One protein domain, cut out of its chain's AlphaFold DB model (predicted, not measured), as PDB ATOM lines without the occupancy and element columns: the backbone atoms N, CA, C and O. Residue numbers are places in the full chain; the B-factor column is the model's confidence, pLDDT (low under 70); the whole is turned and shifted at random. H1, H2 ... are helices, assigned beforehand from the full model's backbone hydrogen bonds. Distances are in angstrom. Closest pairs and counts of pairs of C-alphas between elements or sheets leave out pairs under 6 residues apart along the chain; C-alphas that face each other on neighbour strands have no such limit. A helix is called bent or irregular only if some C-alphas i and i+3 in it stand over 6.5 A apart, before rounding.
ATOM      1  N   SER A 165     132.830 135.824 124.123       93.25
ATOM      2  CA  SER A 165     133.111 136.193 125.507       93.25
ATOM      3  C   SER A 165     131.882 136.813 126.158       93.25
ATOM      4  O   SER A 165     131.465 137.905 125.784       93.25
ATOM      5  N   ALA A 166     131.359 136.179 127.209       91.94
ATOM      6  CA  ALA A 166     130.256 136.730 128.006       91.94
ATOM      7  C   ALA A 166     130.611 138.057 128.712       91.94
ATOM      8  O   ALA A 166     129.729 138.765 129.179       91.94
ATOM      9  N   ALA A 167     131.899 138.416 128.791       92.06
ATOM     10  CA  ALA A 167     132.325 139.719 129.302       92.06
ATOM     11  C   ALA A 167     132.135 140.857 128.279       92.06
ATOM     12  O   ALA A 167     132.078 142.025 128.660       92.06
ATOM     13  N   LEU A 168     132.073 140.527 126.986       95.44
ATOM     14  CA  LEU A 168     131.964 141.485 125.879       95.44
ATOM     15  C   LEU A 168     130.632 141.364 125.127       95.44
ATOM     16  O   LEU A 168     130.292 142.252 124.353       95.44
ATOM     17  N   CYS A 169     129.885 140.284 125.358       97.00
ATOM     18  CA  CYS A 169     128.662 139.954 124.646       97.00
ATOM     19  C   CYS A 169     127.493 139.719 125.603       97.00
ATOM     20  O   CYS A 169     127.605 138.932 126.543       97.00
ATOM     21  N   THR A 170     126.367 140.376 125.335       97.19
ATOM     22  CA  THR A 170     125.138 140.291 126.136       97.19
ATOM     23  C   THR A 170     124.388 138.973 125.934       97.19
ATOM     24  O   THR A 170     123.756 138.485 126.869       97.19
ATOM     25  N   ASN A 171     124.489 138.362 124.747       96.25
ATOM     26  CA  ASN A 171     123.869 137.076 124.419       96.25
ATOM     27  C   ASN A 171     124.782 136.224 123.520       96.25
ATOM     28  O   ASN A 171     124.651 136.211 122.296       96.25
ATOM     29  N   VAL A 172     125.706 135.486 124.144       95.69
ATOM     30  CA  VAL A 172     126.684 134.640 123.432       95.69
ATOM     31  C   VAL A 172     126.001 133.552 122.599       95.69
ATOM     32  O   VAL A 172     126.456 133.245 121.499       95.69
ATOM     33  N   GLU A 173     124.915 132.957 123.098       94.62
ATOM     34  CA  GLU A 173     124.266 131.826 122.428       94.62
ATOM     35  C   GLU A 173     123.675 132.228 121.070       94.62
ATOM     36  O   GLU A 173     123.872 131.535 120.068       94.62
ATOM     37  N   GLU A 174     122.978 133.363 121.028       95.50
ATOM     38  CA  GLU A 174     122.427 133.910 119.790       95.50
ATOM     39  C   GLU A 174     123.535 134.472 118.890       95.50
ATOM     40  O   GLU A 174     123.570 134.183 117.689       95.50
ATOM     41  N   ALA A 175     124.482 135.216 119.469       93.62
ATOM     42  CA  ALA A 175     125.544 135.861 118.712       93.62
ATOM     43  C   ALA A 175     126.424 134.840 117.977       93.62
ATOM     44  O   ALA A 175     126.707 135.012 116.799       93.62
ATOM     45  N   VAL A 176     126.797 133.717 118.596       93.00
ATOM     46  CA  VAL A 176     127.604 132.683 117.917       93.00
ATOM     47  C   VAL A 176     126.942 132.164 116.630       93.00
ATOM     48  O   VAL A 176     127.656 131.795 115.697       93.00
ATOM     49  N   ARG A 177     125.603 132.165 116.547       92.88
ATOM     50  CA  ARG A 177     124.849 131.704 115.369       92.88
ATOM     51  C   ARG A 177     124.664 132.805 114.325       92.88
ATOM     52  O   ARG A 177     124.877 132.557 113.143       92.88
ATOM     53  N   ASN A 178     124.278 133.998 114.767       90.50
ATOM     54  CA  ASN A 178     123.777 135.055 113.883       90.50
ATOM     55  C   ASN A 178     124.829 136.119 113.560       90.50
ATOM     56  O   ASN A 178     124.868 136.642 112.450       90.50
ATOM     57  N   ALA A 179     125.703 136.419 114.520       89.00
ATOM     58  CA  ALA A 179     126.690 137.479 114.414       89.00
ATOM     59  C   ALA A 179     127.608 137.327 113.184       89.00
ATOM     60  O   ALA A 179     127.853 138.340 112.539       89.00
ATOM     61  N   PRO A 180     128.087 136.130 112.775       88.94
ATOM     62  CA  PRO A 180     128.966 136.002 111.607       88.94
ATOM     63  C   PRO A 180     128.368 136.470 110.270       88.94
ATOM     64  O   PRO A 180     129.136 136.739 109.353       88.94
ATOM     65  N   ALA A 181     127.037 136.540 110.150       84.06
ATOM     66  CA  ALA A 181     126.345 136.977 108.935       84.06
ATOM     67  C   ALA A 181     126.016 138.482 108.918       84.06
ATOM     68  O   ALA A 181     125.564 138.987 107.896       84.06
ATOM     69  N   MET A 182     126.227 139.176 110.038       85.00
ATOM     70  CA  MET A 182     125.964 140.607 110.197       85.00
ATOM     71  C   MET A 182     127.201 141.430 109.852       85.00
ATOM     72  O   MET A 182     128.341 140.962 110.003       85.00
ATOM     73  N   ASP A 183     126.973 142.682 109.459       84.69
ATOM     74  CA  ASP A 183     128.039 143.675 109.452       84.69
ATOM     75  C   ASP A 183     128.525 143.969 110.889       84.69
ATOM     76  O   ASP A 183     127.910 143.571 111.886       84.69
ATOM     77  N   THR A 184     129.693 144.603 111.008       85.81
ATOM     78  CA  THR A 184     130.302 144.893 112.314       85.81
ATOM     79  C   THR A 184     129.427 145.820 113.158       85.81
ATOM     80  O   THR A 184     129.315 145.597 114.360       85.81
ATOM     81  N   GLU A 185     128.813 146.835 112.554       86.44
ATOM     82  CA  GLU A 185     128.047 147.858 113.265       86.44
ATOM     83  C   GLU A 185     126.769 147.261 113.870       86.44
ATOM     84  O   GLU A 185     126.561 147.329 115.084       86.44
ATOM     85  N   GLU A 186     125.968 146.580 113.049       88.50
ATOM     86  CA  GLU A 186     124.762 145.861 113.452       88.50
ATOM     87  C   GLU A 186     125.086 144.869 114.574       88.50
ATOM     88  O   GLU A 186     124.432 144.848 115.620       88.50
ATOM     89  N   ARG A 187     126.138 144.066 114.392       95.69
ATOM     90  CA  ARG A 187     126.563 143.058 115.367       95.69
ATOM     91  C   ARG A 187     126.971 143.675 116.704       95.69
ATOM     92  O   ARG A 187     126.624 143.122 117.754       95.69
ATOM     93  N   VAL A 188     127.721 144.777 116.683       95.38
ATOM     94  CA  VAL A 188     128.178 145.470 117.896       95.38
ATOM     95  C   VAL A 188     127.003 146.074 118.644       95.38
ATOM     96  O   VAL A 188     126.867 145.804 119.836       95.38
ATOM     97  N   TYR A 189     126.121 146.815 117.979       95.12
ATOM     98  CA  TYR A 189     124.978 147.417 118.668       95.12
ATOM     99  C   TYR A 189     123.957 146.380 119.144       95.12
ATOM    100  O   TYR A 189     123.304 146.587 120.167       95.12
ATOM    101  N   ARG A 190     123.837 145.239 118.456       96.88
ATOM    102  CA  ARG A 190     122.905 144.174 118.841       96.88
ATOM    103  C   ARG A 190     123.389 143.335 120.022       96.88
ATOM    104  O   ARG A 190     122.583 142.990 120.884       96.88
ATOM    105  N   TYR A 191     124.672 142.970 120.059       97.81
ATOM    106  CA  TYR A 191     125.188 142.002 121.040       97.81
ATOM    107  C   TYR A 191     126.289 142.542 121.954       97.81
ATOM    108  O   TYR A 191     126.691 141.837 122.882       97.81
ATOM    109  N   GLY A 192     126.821 143.733 121.697       96.75
ATOM    110  CA  GLY A 192     127.923 144.311 122.456       96.75
ATOM    111  C   GLY A 192     127.500 144.738 123.856       96.75
ATOM    112  O   GLY A 192     126.387 145.209 124.083       96.75
ATOM    113  N   THR A 193     128.398 144.579 124.825       97.62
ATOM    114  CA  THR A 193     128.234 145.239 126.126       97.62
ATOM    115  C   THR A 193     128.494 146.744 125.993       97.62
ATOM    116  O   THR A 193     129.214 147.150 125.079       97.62
ATOM    117  N   PRO A 194     127.988 147.591 126.911       97.19
ATOM    118  CA  PRO A 194     128.216 149.035 126.833       97.19
ATOM    119  C   PRO A 194     129.697 149.432 126.671       97.19
ATOM    120  O   PRO A 194     129.988 150.209 125.769       97.19
ATOM    121  N   PRO A 195     130.668 148.834 127.401       95.19
ATOM    122  CA  PRO A 195     132.084 149.147 127.189       95.19
ATOM    123  C   PRO A 195     132.624 148.746 125.809       95.19
ATOM    124  O   PRO A 195     133.590 149.336 125.333       95.19
ATOM    125  N   LEU A 196     132.053 147.714 125.176       95.94
ATOM    126  CA  LEU A 196     132.446 147.319 123.824       95.94
ATOM    127  C   LEU A 196     131.887 148.297 122.787       95.94
ATOM    128  O   LEU A 196     132.604 148.642 121.854       95.94
ATOM    129  N   ILE A 197     130.643 148.749 122.965       95.19
ATOM    130  CA  ILE A 197     130.026 149.772 122.111       95.19
ATOM    131  C   ILE A 197     130.830 151.074 122.206       95.19
ATOM    132  O   ILE A 197     131.235 151.611 121.181       95.19
ATOM    133  N   GLU A 198     131.185 151.513 123.417       92.88
ATOM    134  CA  GLU A 198     132.066 152.674 123.620       92.88
ATOM    135  C   GLU A 198     133.426 152.496 122.924       92.88
ATOM    136  O   GLU A 198     133.954 153.431 122.320       92.88
ATOM    137  N   ALA A 199     134.008 151.292 122.979       88.94
ATOM    138  CA  ALA A 199     135.251 150.999 122.274       88.94
ATOM    139  C   ALA A 199     135.076 151.044 120.747       88.94
ATOM    140  O   ALA A 199     135.964 151.540 120.061       88.94
ATOM    141  N   PHE A 200     133.953 150.557 120.218       89.44
ATOM    142  CA  PHE A 200     133.632 150.627 118.793       89.44
ATOM    143  C   PHE A 200     133.497 152.073 118.315       89.44
ATOM    144  O   PHE A 200     134.138 152.448 117.342       89.44
ATOM    145  N   GLU A 201     132.759 152.910 119.044       81.94
ATOM    146  CA  GLU A 201     132.575 154.330 118.712       81.94
ATOM    147  C   GLU A 201     133.878 155.147 118.802       81.94
ATOM    148  O   GLU A 201     134.029 156.175 118.136       81.94
ATOM    149  N   ALA A 202     134.827 154.704 119.634       79.94
ATOM    150  CA  ALA A 202     136.114 155.364 119.838       79.94
ATOM    151  C   ALA A 202     137.222 154.908 118.869       79.94
ATOM    152  O   ALA A 202     138.285 155.533 118.828       79.94
ATOM    153  N   MET A 203     137.018 153.815 118.130       78.38
ATOM    154  CA  MET A 203     138.027 153.212 117.257       78.38
ATOM    155  C   MET A 203     137.632 153.347 115.788       78.38
ATOM    156  O   MET A 203     136.460 153.425 115.442       78.38
ATOM    157  N   LEU A 204     138.629 153.333 114.903       75.25
ATOM    158  CA  LEU A 204     138.364 153.126 113.481       75.25
ATOM    159  C   LEU A 204     137.801 151.714 113.283       75.25
ATOM    160  O   LEU A 204     138.236 150.778 113.963       75.25
ATOM    161  N   LEU A 205     136.898 151.545 112.315       77.44
ATOM    162  CA  LEU A 205     136.242 150.259 112.046       77.44
ATOM    163  C   LEU A 205     137.253 149.114 111.876       77.44
ATOM    164  O   LEU A 205     137.108 148.046 112.460       77.44
ATOM    165  N   GLU A 206     138.312 149.358 111.111       78.00
ATOM    166  CA  GLU A 206     139.403 148.410 110.891       78.00
ATOM    167  C   GLU A 206     140.143 148.069 112.191       78.00
ATOM    168  O   GLU A 206     140.344 146.899 112.511       78.00
ATOM    169  N   ASP A 207     140.510 149.066 112.996       81.06
ATOM    170  CA  ASP A 207     141.176 148.799 114.274       81.06
ATOM    171  C   ASP A 207     140.281 147.961 115.191       81.06
ATOM    172  O   ASP A 207     140.752 147.000 115.801       81.06
ATOM    173  N   PHE A 208     138.981 148.256 115.224       87.44
ATOM    174  CA  PHE A 208     138.017 147.448 115.956       87.44
ATOM    175  C   PHE A 208     137.945 146.016 115.409       87.44
ATOM    176  O   PHE A 208     138.043 145.052 116.168       87.44
ATOM    177  N   GLN A 209     137.840 145.844 114.092       88.19
ATOM    178  CA  GLN A 209     137.795 144.531 113.448       88.19
ATOM    179  C   GLN A 209     139.063 143.705 113.705       88.19
ATOM    180  O   GLN A 209     138.989 142.497 113.951       88.19
ATOM    181  N   GLN A 210     140.236 144.338 113.701       86.56
ATOM    182  CA  GLN A 210     141.495 143.676 114.032       86.56
ATOM    183  C   GLN A 210     141.536 143.275 115.513       86.56
ATOM    184  O   GLN A 210     141.835 142.128 115.849       86.56
ATOM    185  N   GLU A 211     141.202 144.199 116.413       89.50
ATOM    186  CA  GLU A 211     141.354 144.006 117.857       89.50
ATOM    187  C   GLU A 211     140.266 143.105 118.469       89.50
ATOM    188  O   GLU A 211     140.529 142.338 119.410       89.50
ATOM    189  N   PHE A 212     139.053 143.144 117.912       94.50
ATOM    190  CA  PHE A 212     137.867 142.480 118.452       94.50
ATOM    191  C   PHE A 212     137.251 141.415 117.539       94.50
ATOM    192  O   PHE A 212     136.684 140.448 118.050       94.50
ATOM    193  N   GLU A 213     137.389 141.507 116.218       93.81
ATOM    194  CA  GLU A 213     136.698 140.599 115.280       93.81
ATOM    195  C   GLU A 213     137.619 139.601 114.578       93.81
ATOM    196  O   GLU A 213     137.168 138.834 113.731       93.81
ATOM    197  N   CYS A 214     138.889 139.524 114.995       93.19
ATOM    198  CA  CYS A 214     139.861 138.577 114.447       93.19
ATOM    199  C   CYS A 214     140.170 138.798 112.954       93.19
ATOM    200  O   CYS A 214     140.538 137.855 112.253       93.19
TER     201      CYS A 214
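What this domain is: This is residues 165 to 214 of the 488 residues of the protein "Terminase_6C domain-containing protein" of Treponema phagedenis F0421 (UniProt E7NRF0). Four short helices follow one another along an arc: H1, H2 and H3 run back and forth, and H4, at the end away from H1, is turned steeply against H2 and H3. H2 and H3 pack side by side, while H4 is more loosely placed. The printed part has 50 residues, with four named helices in the order H1, H2, H3, H4 and no named strand; the class is all helix. It is compact, with a radius of gyration of the C-alphas of 9.9 A and spans of 27 by 20 by 16 A.

Where its parts are: Find C-alpha 172 at (126.684, 134.640, 123.432); from there H1, residues 172 to 181, runs 14.7 A to C-alpha 181 at (126.345, 136.977, 108.935). H1 is irregular: C-alphas 177 and 180 are 7.0 A apart. Next look at H2, residues 184 to 191, 10.5 A long, and H3, residues 194 to 202, 12.3 A long. H4, residues 205 to 212, ends at C-alpha 212, at (137.867, 142.480, 118.452).

How they stand to each other: Begin at H1, which forms a helical hairpin with H2; they only just touch, with 3 pairs of C-alphas within 8 A, the closest being Ala 179 and Arg 187 at 5.7 A. Their tilt is shallow, 20 degrees, opposite ways. H2 and H3 form another helical hairpin and touch, with closest C-alphas Val 188 and Ile 197 6.3 A apart, at a shallow tilt of 17 degrees, opposite ways. H4 is close to H3 but not clearly touching: the closest C-alphas, Phe 200 and Phe 208, are 6.1 A apart, at a steep tilt of 40 degrees. H1 is apart from H3 and H4. Every O i to N i+4 pair is within hydrogen-bond range in H2, H3 and H4; in H1, 3 of 6 are.

The domain as a whole: The two C-alphas farthest apart, Glu 173 and Leu 204, are 27.1 A apart. The printed part has no cut, and the three links between helices are tight. Mean pLDDT of the printed part is 90.5, and no printed residue is under 70.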